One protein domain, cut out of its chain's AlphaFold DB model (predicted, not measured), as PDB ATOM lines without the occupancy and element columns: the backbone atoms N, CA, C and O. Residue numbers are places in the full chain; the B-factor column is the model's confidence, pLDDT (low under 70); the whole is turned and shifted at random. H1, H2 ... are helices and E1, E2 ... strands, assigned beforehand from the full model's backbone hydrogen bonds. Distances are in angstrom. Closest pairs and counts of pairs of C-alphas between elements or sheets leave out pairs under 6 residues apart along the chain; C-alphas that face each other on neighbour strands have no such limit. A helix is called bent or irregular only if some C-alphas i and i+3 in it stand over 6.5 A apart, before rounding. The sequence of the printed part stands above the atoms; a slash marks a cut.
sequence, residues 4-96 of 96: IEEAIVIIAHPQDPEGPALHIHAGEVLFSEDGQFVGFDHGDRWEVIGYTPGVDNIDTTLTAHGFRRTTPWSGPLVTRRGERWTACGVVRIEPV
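AT A GLANCE: This is residues 4 to 96 of the 96 residues of an uncharacterized protein of Nocardia sp. 852002-20019_SCH5090214 (UniProt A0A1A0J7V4). A strongly twisted wall of three long, bent strands, E3, E2 and E1, with the short strand E5 along one edge, makes the main part of the domain; the short helix H1, which only grazes that sheet, and a small two-stranded sheet of E4 and E6 form a thinner second part beyond it. E5 runs on into E6 and so joins the two sheets, while the long stretch of residues 70 to 87, with no named element, loops out from E4 and returns to E5. The printed part has 93 residues with one named helix and six named strands, in the order E1 E2 E3 H1 E4 E5 E6, and the class is mostly strand. The larger sheet has the order E3 - E2 - E1 - E5 and the smaller E4 - E6, both antiparallel. The whole is compact, with a radius of gyration of the C-alphas of 12.8 A, and spans 37 by 30 by 22 A.

HOW THE PARTS SIT: The larger sheet begins with E1, residues 4 to 13, E2, residues 21 to 31, and E3, residues 37 to 50, a meander in which each strand is the antiparallel neighbour of the one before. E1 and E2 form a hairpin at 151 degrees between their directions; N 13 and O 21 are 2.7 A apart, and N 5 and O 29 are 3.1 A apart, within hydrogen-bond range. E2 and E3 form a second hairpin, at 158 degrees, with N 22 and O 49 at 2.7 A and N 43 and O 26 at 2.8 A. E1 bends by 65 degrees at residue 7, E2 by 77 degrees at residue 26 and E3 by 94 degrees at residue 44. E5, residues 88 to 91, is antiparallel to E1 at 133 degrees, with N 10 and O 89 at 2.9 A. E3 and E5 are the edge strands. From edge to edge the strands' lines turn by 92 degrees. E6, residues 93 to 95, follows E5 across a break of one residue, at 58 degrees, and the two meet only through their link. E6 is the antiparallel neighbour of E4, residues 67 to 69, at 144 degrees, with N 68 and O 94 at 2.8 A. H1, residues 58 to 64, is on the larger sheet but only grazes it, with its residues 58 to 62. The closest C-alphas of H1 and E4 are those of Leu 62 and Arg 68, 6.7 A apart. H1 and E6 are near each other. E4 is apart from E1, E2 and E3, and E6 is apart from E2 and E3. In H1, every O i to N i+4 pair is within hydrogen-bond range.

IN THESE COORDINATES: E1 begins at C-alpha 4 at (100.975, 161.186, 80.623) and measures 24.5 A from first to last C-alpha. E2 measures 26.4 A, and E3, the longest strand with 14 residues, measures 26.8 A and ends at C-alpha 50 at (126.436, 146.840, 84.235). H1 measures 9.9 A, E4 6.8 A and E5 10.0 A. E6 measures 7.0 A and ends at C-alpha 95 at (121.809, 161.993, 92.180).

THE WHOLE: The two C-alphas farthest apart, those of Glu 18 and Asp 34, are 39.0 A apart; they lie in the links from E1 to E2 and from E2 to E3. The printed part has no cut and ends at Val 96, the chain's last residue. The link from E4 to E5 is long, with 18 residues, and its C-alphas lie 6 to 19 A from the mean of all C-alphas. The mean pLDDT of the printed part is 74.7; 22 residues are under 70, among them residues 76 to 90 and residues 53 to 55.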
ATOM      1  N   ILE A   4      99.568 161.367  80.998       72.50
ATOM      2  CA  ILE A   4     100.975 161.186  80.623       72.50
ATOM      3  C   ILE A   4     101.833 161.946  81.630       72.50
ATOM      4  O   ILE A   4     101.595 163.130  81.873       72.50
ATOM      5  N   GLU A   5     102.819 161.263  82.203       70.00
ATOM      6  CA  GLU A   5     103.809 161.858  83.102       70.00
ATOM      7  C   GLU A   5     105.221 161.609  82.568       70.00
ATOM      8  O   GLU A   5     105.562 160.483  82.204       70.00
ATOM      9  N   GLU A   6     106.062 162.644  82.546       63.84
ATOM     10  CA  GLU A   6     107.494 162.487  82.271       63.84
ATOM     11  C   GLU A   6     108.179 161.783  83.451       63.84
ATOM     12  O   GLU A   6     108.028 162.182  84.612       63.84
ATOM     13  N   ALA A   7     108.960 160.740  83.170       67.75
ATOM     14  CA  ALA A   7     109.672 159.974  84.185       67.75
ATOM     15  C   ALA A   7     110.975 159.357  83.655       67.75
ATOM     16  O   ALA A   7     111.281 159.388  82.465       67.75
ATOM     17  N   ILE A   8     111.755 158.761  84.562       72.62
ATOM     18  CA  ILE A   8     112.930 157.976  84.186       72.62
ATOM     19  C   ILE A   8     112.528 156.505  84.058       72.62
ATOM     20  O   ILE A   8     112.069 155.870  85.008       72.62
ATOM     21  N   VAL A   9     112.705 155.939  82.870       75.25
ATOM     22  CA  VAL A   9     112.411 154.530  82.598       75.25
ATOM     23  C   VAL A   9     113.688 153.721  82.799       75.25
ATOM     24  O   VAL A   9     114.717 154.013  82.190       75.25
ATOM     25  N   ILE A  10     113.625 152.694  83.648       76.06
ATOM     26  CA  ILE A  10     114.741 151.780  83.893       76.06
ATOM     27  C   ILE A  10     114.387 150.414  83.316       76.06
ATOM     28  O   ILE A  10     113.388 149.797  83.701       76.06
ATOM     29  N   ILE A  11     115.228 149.931  82.404       72.69
ATOM     30  CA  ILE A  11     115.030 148.651  81.725       72.69
ATOM     31  C   ILE A  11     116.237 147.753  81.979       72.69
ATOM     32  O   ILE A  11     117.357 148.085  81.600       72.69
ATOM     33  N   ALA A  12     116.028 146.592  82.594       69.56
ATOM     34  CA  ALA A  12     117.074 145.577  82.703       69.56
ATOM     35  C   ALA A  12     117.165 144.756  81.411       69.56
ATOM     36  O   ALA A  12     116.251 143.996  81.101       69.56
ATOM     37  N   HIS A  13     118.278 144.865  80.689       75.44
ATOM     38  CA  HIS A  13     118.589 144.126  79.470       75.44
ATOM     39  C   HIS A  13     119.556 142.965  79.757       75.44
ATOM     40  O   HIS A  13     120.772 143.116  79.662       75.44
ATOM     41  N   PRO A  14     119.049 141.756  80.057       68.88
ATOM     42  CA  PRO A  14     119.886 140.586  80.339       68.88
ATOM     43  C   PRO A  14     120.635 140.041  79.109       68.88
ATOM     44  O   PRO A  14     121.435 139.119  79.237       68.88
ATOM     45  N   GLN A  15     120.319 140.537  77.911       74.00
ATOM     46  CA  GLN A  15     120.865 140.076  76.631       74.00
ATOM     47  C   GLN A  15     121.397 141.237  75.788       74.00
ATOM     48  O   GLN A  15     121.407 141.136  74.561       74.00
ATOM     49  N   ASP A  16     121.768 142.350  76.421       79.12
ATOM     50  CA  ASP A  16     122.374 143.450  75.684       79.12
ATOM     51  C   ASP A  16     123.660 142.965  74.969       79.12
ATOM     52  O   ASP A  16     124.387 142.133  75.532       79.12
ATOM     53  N   PRO A  17     123.927 143.401  73.721       79.88
ATOM     54  CA  PRO A  17     125.104 142.977  72.960       79.88
ATOM     55  C   PRO A  17     126.443 143.214  73.670       79.88
ATOM     56  O   PRO A  17     127.402 142.492  73.395       79.88
ATOM     57  N   GLU A  18     126.511 144.194  74.574       82.94
ATOM     58  CA  GLU A  18     127.711 144.542  75.346       82.94
ATOM     59  C   GLU A  18     127.786 143.804  76.695       82.94
ATOM     60  O   GLU A  18     128.780 143.899  77.416       82.94
ATOM     61  N   GLY A  19     126.770 142.996  77.003       81.81
ATOM     62  CA  GLY A  19     126.632 142.225  78.234       81.81
ATOM     63  C   GLY A  19     125.459 142.707  79.094       81.81
ATOM     64  O   GLY A  19     124.962 143.806  78.901       81.81
ATOM     65  N   PRO A  20     124.983 141.896  80.056       81.38
ATOM     66  CA  PRO A  20     123.830 142.244  80.885       81.38
ATOM     67  C   PRO A  20     123.930 143.637  81.543       81.38
ATOM     68  O   PRO A  20     124.920 143.942  82.214       81.38
ATOM     69  N   ALA A  21     122.901 144.475  81.364       86.12
ATOM     70  CA  ALA A  21     122.920 145.876  81.797       86.12
ATOM     71  C   ALA A  21     121.546 146.408  82.250       86.12
ATOM     72  O   ALA A  21     120.502 145.852  81.915       86.12
ATOM     73  N   LEU A  22     121.543 147.506  83.007       83.38
ATOM     74  CA  LEU A  22     120.408 148.403  83.216       83.38
ATOM     75  C   LEU A  22     120.554 149.581  82.258       83.38
ATOM     76  O   LEU A  22     121.574 150.268  82.269       83.38
ATOM     77  N   HIS A  23     119.530 149.834  81.458       86.00
ATOM     78  CA  HIS A  23     119.425 151.052  80.671       86.00
ATOM     79  C   HIS A  23     118.555 152.055  81.410       86.00
ATOM     80  O   HIS A  23     117.470 151.719  81.891       86.00
ATOM     81  N   ILE A  24     119.039 153.289  81.475       83.75
ATOM     82  CA  ILE A  24     118.332 154.432  82.036       83.75
ATOM     83  C   ILE A  24     117.917 155.316  80.868       83.75
ATOM     84  O   ILE A  24     118.764 155.772  80.102       83.75
ATOM     85  N   HIS A  25     116.621 155.559  80.730       83.62
ATOM     86  CA  HIS A  25     116.049 156.403  79.686       83.62
ATOM     87  C   HIS A  25     115.301 157.574  80.315       83.62
ATOM     88  O   HIS A  25     114.601 157.399  81.315       83.62
ATOM     89  N   ALA A  26     115.386 158.748  79.694       76.81
ATOM     90  CA  ALA A  26     114.326 159.737  79.857       76.81
ATOM     91  C   ALA A  26     113.114 159.246  79.054       76.81
ATOM     92  O   ALA A  26     113.287 158.761  77.939       76.81
ATOM     93  N   GLY A  27     111.904 159.310  79.599       75.38
ATOM     94  CA  GLY A  27     110.728 158.815  78.893       75.38
ATOM     95  C   GLY A  27     109.417 159.302  79.480       75.38
ATOM     96  O   GLY A  27     109.375 160.090  80.423       75.38
ATOM     97  N   GLU A  28     108.335 158.805  78.907       76.00
ATOM     98  CA  GLU A  28     106.974 159.103  79.323       76.00
ATOM     99  C   GLU A  28     106.313 157.841  79.866       76.00
ATOM    100  O   GLU A  28     106.527 156.734  79.368       76.00
ATOM    101  N   VAL A  29     105.471 158.002  80.880       72.19
ATOM    102  CA  VAL A  29     104.659 156.928  81.455       72.19
ATOM    103  C   VAL A  29     103.210 157.203  81.166       72.19
ATOM    104  O   VAL A  29     102.721 158.316  81.353       72.19
ATOM    105  N   LEU A  30     102.513 156.155  80.753       78.62
ATOM    106  CA  LEU A  30     101.099 156.213  80.458       78.62
ATOM    107  C   LEU A  30     100.330 155.566  81.605       78.62
ATOM    108  O   LEU A  30     100.510 154.378  81.899       78.62
ATOM    109  N   PHE A  31      99.430 156.338  82.208       79.06
ATOM    110  CA  PHE A  31      98.498 155.865  83.224       79.06
ATOM    111  C   PHE A  31      97.054 155.934  82.723       79.06
ATOM    112  O   PHE A  31      96.664 156.865  82.015       79.06
ATOM    113  N   SER A  32      96.236 154.953  83.105       81.69
ATOM    114  CA  SER A  32      94.789 155.008  82.894       81.69
ATOM    115  C   SER A  32      94.162 156.139  83.720       81.69
ATOM    116  O   SER A  32      94.803 156.705  84.604       81.69
ATOM    117  N   GLU A  33      92.884 156.438  83.473       84.00
ATOM    118  CA  GLU A  33      92.124 157.402  84.291       84.00
ATOM    119  C   GLU A  33      92.130 157.040  85.783       84.00
ATOM    120  O   GLU A  33      92.175 157.923  86.635       84.00
ATOM    121  N   ASP A  34      92.159 155.744  86.094       83.38
ATOM    122  CA  ASP A  34      92.178 155.214  87.460       83.38
ATOM    123  C   ASP A  34      93.600 155.126  88.053       83.38
ATOM    124  O   ASP A  34      93.823 154.463  89.070       83.38
ATOM    125  N   GLY A  35      94.592 155.732  87.391       74.69
ATOM    126  CA  GLY A  35      95.992 155.744  87.820       74.69
ATOM    127  C   GLY A  35      96.719 154.406  87.655       74.69
ATOM    128  O   GLY A  35      97.785 154.212  88.236       74.69
ATOM    129  N   GLN A  36      96.167 153.459  86.888       80.62
ATOM    130  CA  GLN A  36      96.840 152.185  86.624       80.62
ATOM    131  C   GLN A  36      97.923 152.371  85.569       80.62
ATOM    132  O   GLN A  36      97.688 153.017  84.553       80.62
ATOM    133  N   PHE A  37      99.090 151.769  85.778       77.94
ATOM    134  CA  PHE A  37     100.144 151.750  84.769       77.94
ATOM    135  C   PHE A  37      99.669 151.007  83.510       77.94
ATOM    136  O   PHE A  37      99.223 149.860  83.593       77.94
ATOM    137  N   VAL A  38      99.792 151.652  82.349       82.69
ATOM    138  CA  VAL A  38      99.395 151.103  81.041       82.69
ATOM    139  C   VAL A  38     100.616 150.798  80.175       82.69
ATOM    140  O   VAL A  38     100.606 149.833  79.416       82.69
ATOM    141  N   GLY A  39     101.679 151.592  80.298       78.75
ATOM    142  CA  GLY A  39     102.900 151.432  79.517       78.75
ATOM    143  C   GLY A  39     103.854 152.608  79.695       78.75
ATOM    144  O   GLY A  39     103.633 153.481  80.533       78.75
ATOM    145  N   PHE A  40     104.906 152.630  78.887       79.44
ATOM    146  CA  PHE A  40     105.825 153.758  78.774       79.44
ATOM    147  C   PHE A  40     106.272 153.923  77.323       79.44
ATOM    148  O   PHE A  40     106.285 152.948  76.566       79.44
ATOM    149  N   ASP A  41     106.667 155.141  76.975       80.69
ATOM    150  CA  ASP A  41     107.487 155.427  75.804       80.69
ATOM    151  C   ASP A  41     108.890 155.793  76.294       80.69
ATOM    152  O   ASP A  41     109.056 156.682  77.134       80.69
ATOM    153  N   HIS A  42     109.902 155.054  75.843       74.62
ATOM    154  CA  HIS A  42     111.276 155.337  76.234       74.62
ATOM    155  C   HIS A  42     111.881 156.308  75.216       74.62
ATOM    156  O   HIS A  42     112.046 155.991  74.038       74.62
ATOM    157  N   GLY A  43     112.242 157.500  75.676       75.31
ATOM    158  CA  GLY A  43     113.020 158.438  74.885       75.31
ATOM    159  C   GLY A  43     114.482 158.005  74.789       75.31
ATOM    160  O   GLY A  43     114.840 156.819  74.877       75.31
ATOM    161  N   ASP A  44     115.349 158.996  74.618       79.81
ATOM    162  CA  ASP A  44     116.773 158.750  74.465       79.81
ATOM    163  C   ASP A  44     117.362 158.046  75.693       79.81
ATOM    164  O   ASP A  44     117.074 158.358  76.857       79.81
ATOM    165  N   ARG A  45     118.216 157.061  75.409       86.06
ATOM    166  CA  ARG A  45     118.984 156.355  76.430       86.06
ATOM    167  C   ARG A  45     119.999 157.322  77.026       86.06
ATOM    168  O   ARG A  45     120.896 157.789  76.328       86.06
ATOM    169  N   TRP A  46     119.857 157.584  78.315       82.88
ATOM    170  CA  TRP A  46     120.717 158.481  79.070       82.88
ATOM    171  C   TRP A  46     121.983 157.771  79.562       82.88
ATOM    172  O   TRP A  46     123.079 158.296  79.382       82.88
ATOM    173  N   GLU A  47     121.853 156.568  80.132       85.81
ATOM    174  CA  GLU A  47     122.977 155.843  80.741       85.81
ATOM    175  C   GLU A  47     122.816 154.315  80.653       85.81
ATOM    176  O   GLU A  47     121.704 153.792  80.528       85.81
ATOM    177  N   VAL A  48     123.945 153.597  80.713       88.38
ATOM    178  CA  VAL A  48     124.027 152.131  80.766       88.38
ATOM    179  C   VAL A  48     124.882 151.729  81.964       88.38
ATOM    180  O   VAL A  48     126.031 152.148  82.080       88.38
ATOM    181  N   ILE A  49     124.331 150.892  82.840       87.75
ATOM    182  CA  ILE A  49     125.003 150.393  84.043       87.75
ATOM    183  C   ILE A  49     125.097 148.872  83.960       87.75
ATOM    184  O   ILE A  49     124.096 148.208  83.705       87.75
ATOM    185  N   GLY A  50     126.277 148.297  84.195       86.25
ATOM    186  CA  GLY A  50     126.436 146.840  84.235       86.25
ATOM    187  C   GLY A  50     125.538 146.209  85.304       86.25
ATOM    188  O   GLY A  50     125.475 146.697  86.431       86.25
ATOM    189  N   TYR A  51     124.826 145.136  84.955       83.62
ATOM    190  CA  TYR A  51     123.854 144.508  85.851       83.62
ATOM    191  C   TYR A  51     123.678 143.032  85.543       83.62
ATOM    192  O   TYR A  51     123.325 142.661  84.429       83.62
ATOM    193  N   THR A  52     123.834 142.185  86.553       77.38
ATOM    194  CA  THR A  52     123.671 140.737  86.455       77.38
ATOM    195  C   THR A  52     122.314 140.308  87.029       77.38
ATOM    196  O   THR A  52     122.141 140.250  88.253       77.38
ATOM    197  N   PRO A  53     121.340 139.928  86.182       69.31
ATOM    198  CA  PRO A  53     120.015 139.509  86.628       69.31
ATOM    199  C   PRO A  53     120.060 138.354  87.630       69.31
ATOM    200  O   PRO A  53     120.759 137.359  87.443       69.31
ATOM    201  N   GLY A  54     119.276 138.467  88.703       66.44
ATOM    202  CA  GLY A  54     119.190 137.447  89.752       66.44
ATOM    203  C   GLY A  54     120.399 137.388  90.697       66.44
ATOM    204  O   GLY A  54     120.336 136.703  91.721       66.44
ATOM    205  N   VAL A  55     121.481 138.101  90.400       68.81
ATOM    206  CA  VAL A  55     122.582 138.335  91.341       68.81
ATOM    207  C   VAL A  55     122.424 139.720  91.951       68.81
ATOM    208  O   VAL A  55     122.411 139.846  93.175       68.81
ATOM    209  N   ASP A  56     122.191 140.717  91.101       71.50
ATOM    210  CA  ASP A  56     122.168 142.118  91.487       71.50
ATOM    211  C   ASP A  56     120.752 142.601  91.829       71.50
ATOM    212  O   ASP A  56     119.752 142.269  91.176       71.50
ATOM    213  N   ASN A  57     120.672 143.434  92.867       81.12
ATOM    214  CA  ASN A  57     119.482 144.206  93.205       81.12
ATOM    215  C   ASN A  57     119.546 145.564  92.485       81.12
ATOM    216  O   ASN A  57     120.570 146.245  92.553       81.12
ATOM    217  N   ILE A  58     118.463 145.958  91.808       78.00
ATOM    218  CA  ILE A  58     118.423 147.192  91.002       78.00
ATOM    219  C   ILE A  58     118.668 148.433  91.869       78.00
ATOM    220  O   ILE A  58     119.530 149.238  91.532       78.00
ATOM    221  N   ASP A  59     117.986 148.561  93.012       81.88
ATOM    222  CA  ASP A  59     118.136 149.720  93.906       81.88
ATOM    223  C   ASP A  59     119.571 149.792  94.474       81.88
ATOM    224  O   ASP A  59     120.166 150.871  94.530       81.88
ATOM    225  N   THR A  60     120.174 148.650  94.836       83.88
ATOM    226  CA  THR A  60     121.584 148.588  95.271       83.88
ATOM    227  C   THR A  60     122.548 148.997  94.158       83.88
ATOM    228  O   THR A  60     123.486 149.748  94.418       83.88
ATOM    229  N   THR A  61     122.309 148.538  92.928       85.81
ATOM    230  CA  THR A  61     123.142 148.862  91.761       85.81
ATOM    231  C   THR A  61     123.071 150.357  91.455       85.81
ATOM    232  O   THR A  61     124.101 151.013  91.368       85.81
ATOM    233  N   LEU A  62     121.866 150.934  91.405       84.12
ATOM    234  CA  LEU A  62     121.669 152.375  91.220       84.12
ATOM    235  C   LEU A  62     122.371 153.193  92.315       84.12
ATOM    236  O   LEU A  62     123.075 154.152  92.009       84.12
ATOM    237  N   THR A  63     122.256 152.768  93.578       87.81
ATOM    238  CA  THR A  63     122.911 153.443  94.712       87.81
ATOM    239  C   THR A  63     124.434 153.417  94.596       87.81
ATOM    240  O   THR A  63     125.083 154.431  94.840       87.81
ATOM    241  N   ALA A  64     125.019 152.286  94.189       88.75
ATOM    242  CA  ALA A  64     126.462 152.169  93.966       88.75
ATOM    243  C   ALA A  64     126.970 153.083  92.835       88.75
ATOM    244  O   ALA A  64     128.138 153.463  92.834       88.75
ATOM    245  N   HIS A  65     126.081 153.468  91.918       87.94
ATOM    246  CA  HIS A  65     126.338 154.396  90.818       87.94
ATOM    247  C   HIS A  65     125.909 155.843  91.124       87.94
ATOM    248  O   HIS A  65     125.883 156.682  90.230       87.94
ATOM    249  N   GLY A  66     125.613 156.167  92.388       85.94
ATOM    250  CA  GLY A  66     125.319 157.538  92.810       85.94
ATOM    251  C   GLY A  66     123.886 157.995  92.538       85.94
ATOM    252  O   GLY A  66     123.622 159.193  92.589       85.94
ATOM    253  N   PHE A  67     122.956 157.070  92.292       85.50
ATOM    254  CA  PHE A  67     121.537 157.368  92.121       85.50
ATOM    255  C   PHE A  67     120.709 156.866  93.299       85.50
ATOM    256  O   PHE A  67     120.888 155.750  93.782       85.50
ATOM    257  N   ARG A  68     119.718 157.654  93.716       83.62
ATOM    258  CA  ARG A  68     118.687 157.226  94.664       83.62
ATOM    259  C   ARG A  68     117.306 157.310  94.040       83.62
ATOM    260  O   ARG A  68     116.944 158.301  93.413       83.62
ATOM    261  N   ARG A  69     116.506 156.279  94.279       84.62
ATOM    262  CA  ARG A  69     115.086 156.249  93.939       84.62
ATOM    263  C   ARG A  69     114.292 157.185  94.856       84.62
ATOM    264  O   ARG A  69     114.450 157.125  96.074       84.62
ATOM    265  N   THR A  70     113.419 158.018  94.289       80.56
ATOM    266  CA  THR A  70     112.566 158.955  95.048       80.56
ATOM    267  C   THR A  70     111.077 158.635  94.975       80.56
ATOM    268  O   THR A  70     110.304 159.154  95.778       80.56
ATOM    269  N   THR A  71     110.670 157.733  94.081       78.81
ATOM    270  CA  THR A  71     109.287 157.248  93.966       78.81
ATOM    271  C   THR A  71     109.220 155.717  94.023       78.81
ATOM    272  O   THR A  71     110.231 155.030  93.854       78.81
ATOM    273  N   PRO A  72     108.043 155.121  94.272       78.94
ATOM    274  CA  PRO A  72     107.822 153.696  94.035       78.94
ATOM    275  C   PRO A  72     108.091 153.296  92.578       78.94
ATOM    276  O   PRO A  72     107.998 154.123  91.671       78.94
ATOM    277  N   TRP A  73     108.396 152.016  92.368       77.56
ATOM    278  CA  TRP A  73     108.396 151.414  91.038       77.56
ATOM    279  C   TRP A  73     106.972 151.381  90.480       77.56
ATOM    280  O   TRP A  73     106.049 150.957  91.177       77.56
ATOM    281  N   SER A  74     106.817 151.789  89.225       74.62
ATOM    282  CA  SER A  74     105.582 151.635  88.452       74.62
ATOM    283  C   SER A  74     105.801 150.649  87.309       74.62
ATOM    284  O   SER A  74     106.862 150.642  86.685       74.62
ATOM    285  N   GLY A  75     104.797 149.816  87.039       71.56
ATOM    286  CA  GLY A  75     104.865 148.763  86.027       71.56
ATOM    287  C   GLY A  75     105.322 147.401  86.562       71.56
ATOM    288  O   GLY A  75     105.561 147.230  87.762       71.56
ATOM    289  N   PRO A  76     105.371 146.381  85.693       64.31
ATOM    290  CA  PRO A  76     105.685 145.022  86.099       64.31
ATOM    291  C   PRO A  76     107.175 144.888  86.443       64.31
ATOM    292  O   PRO A  76     108.032 144.746  85.572       64.31
ATOM    293  N   LEU A  77     107.486 144.859  87.741       63.12
ATOM    294  CA  LEU A  77     108.808 144.472  88.229       63.12
ATOM    295  C   LEU A  77     108.952 142.946  88.153       63.12
ATOM    296  O   LEU A  77     108.749 142.232  89.137       63.12
ATOM    297  N   VAL A  78     109.275 142.426  86.969       56.84
ATOM    298  CA  VAL A  78     109.454 140.984  86.790       56.84
ATOM    299  C   VAL A  78     110.898 140.609  87.093       56.84
ATOM    300  O   VAL A  78     111.803 140.835  86.296       56.84
ATOM    301  N   THR A  79     111.120 140.026  88.270       57.06
ATOM    302  CA  THR A  79     112.431 139.506  88.669       57.06
ATOM    303  C   THR A  79     112.296 138.034  89.046       57.06
ATOM    304  O   THR A  79     111.536 137.671  89.943       57.06
ATOM    305  N   ARG A  80     113.036 137.150  88.367       49.66
ATOM    306  CA  ARG A  80     113.235 135.766  88.821       49.66
ATOM    307  C   ARG A  80     114.707 135.411  88.715       49.66
ATOM    308  O   ARG A  80     115.362 135.675  87.712       49.66
ATOM    309  N   ARG A  81     115.228 134.796  89.770       49.03
ATOM    310  CA  ARG A  81     116.623 134.365  89.863       49.03
ATOM    311  C   ARG A  81     116.850 133.143  88.969       49.03
ATOM    312  O   ARG A  81     116.218 132.115  89.191       49.03
ATOM    313  N   GLY A  82     117.736 133.255  87.978       48.66
ATOM    314  CA  GLY A  82     118.137 132.139  87.106       48.66
ATOM    315  C   GLY A  82     117.242 131.869  85.887       48.66
ATOM    316  O   GLY A  82     117.532 130.953  85.126       48.66
ATOM    317  N   GLU A  83     116.203 132.671  85.655       38.72
ATOM    318  CA  GLU A  83     115.433 132.670  84.404       38.72
ATOM    319  C   GLU A  83     115.515 134.064  83.760       38.72
ATOM    320  O   GLU A  83     115.715 135.058  84.456       38.72
ATOM    321  N   ARG A  84     115.409 134.156  82.428       45.72
ATOM    322  CA  ARG A  84     115.467 135.440  81.706       45.72
ATOM    323  C   ARG A  84     114.242 136.289  82.056       45.72
ATOM    324  O   ARG A  84     113.148 135.942  81.624       45.72
ATOM    325  N   TRP A  85     114.431 137.394  82.778       42.44
ATOM    326  CA  TRP A  85     113.371 138.373  83.037       42.44
ATOM    327  C   TRP A  85     113.898 139.809  82.996       42.44
ATOM    328  O   TRP A  85     114.967 140.108  83.531       42.44
ATOM    329  N   THR A  86     113.122 140.664  82.330       48.72
ATOM    330  CA  THR A  86     113.322 142.103  82.135       48.72
ATOM    331  C   THR A  86     112.566 142.830  83.245       48.72
ATOM    332  O   THR A  86     111.340 142.739  83.319       48.72
ATOM    333  N   ALA A  87     113.266 143.560  84.110       52.97
ATOM    334  CA  ALA A  87     112.611 144.590  84.904       52.97
ATOM    335  C   ALA A  87     112.348 145.774  83.970       52.97
ATOM    336  O   ALA A  87     113.285 146.480  83.608       52.97
ATOM    337  N   CYS A  88     111.099 145.945  83.541       57.56
ATOM    338  CA  CYS A  88     110.630 147.161  82.887       57.56
ATOM    339  C   CYS A  88     109.870 147.959  83.943       57.56
ATOM    340  O   CYS A  88     108.677 147.739  84.156       57.56
ATOM    341  N   GLY A  89     110.592 148.816  84.659       61.97
ATOM    342  CA  GLY A  89     110.031 149.619  85.733       61.97
ATOM    343  C   GLY A  89     110.262 151.095  85.465       61.97
ATOM    344  O   GLY A  89     111.338 151.499  85.029       61.97
ATOM    345  N   VAL A  90     109.260 151.913  85.755       65.88
ATOM    346  CA  VAL A  90     109.419 153.364  85.743       65.88
ATOM    347  C   VAL A  90     109.589 153.863  87.164       65.88
ATOM    348  O   VAL A  90     108.916 153.397  88.088       65.88
ATOM    349  N   VAL A  91     110.512 154.798  87.345       71.25
ATOM    350  CA  VAL A  91     110.867 155.333  88.647       71.25
ATOM    351  C   VAL A  91     111.482 156.718  88.494       71.25
ATOM    352  O   VAL A  91     112.167 156.998  87.524       71.25
ATOM    353  N   ARG A  92     111.309 157.604  89.472       73.44
ATOM    354  CA  ARG A  92     112.137 158.806  89.564       73.44
ATOM    355  C   ARG A  92     113.423 158.489  90.320       73.44
ATOM    356  O   ARG A  92     113.375 157.987  91.447       73.44
ATOM    357  N   ILE A  93     114.559 158.815  89.716       76.75
ATOM    358  CA  ILE A  93     115.872 158.765  90.364       76.75
ATOM    359  C   ILE A  93     116.480 160.163  90.419       76.75
ATOM    360  O   ILE A  93     116.242 160.990  89.542       76.75
ATOM    361  N   GLU A  94     117.256 160.426  91.460       75.25
ATOM    362  CA  GLU A  94     118.019 161.662  91.631       75.25
ATOM    363  C   GLU A  94     119.466 161.304  91.998       75.25
ATOM    364  O   GLU A  94     119.677 160.260  92.626       75.25
ATOM    365  N   PRO A  95     120.462 162.134  91.642       76.88
ATOM    366  CA  PRO A  95     121.809 161.993  92.180       76.88
ATOM    367  C   PRO A  95     121.805 162.031  93.718       76.88
ATOM    368  O   PRO A  95     120.965 162.706  94.329       76.88
ATOM    369  N   VAL A  96     122.721 161.283  94.334       76.56
ATOM    370  CA  VAL A  96     122.960 161.268  95.790       76.56
ATOM    371  C   VAL A  96     123.760 162.487  96.229       76.56
ATOM    372  O   VAL A  96     124.768 162.810  95.563       76.56
TER     373      VAL A  96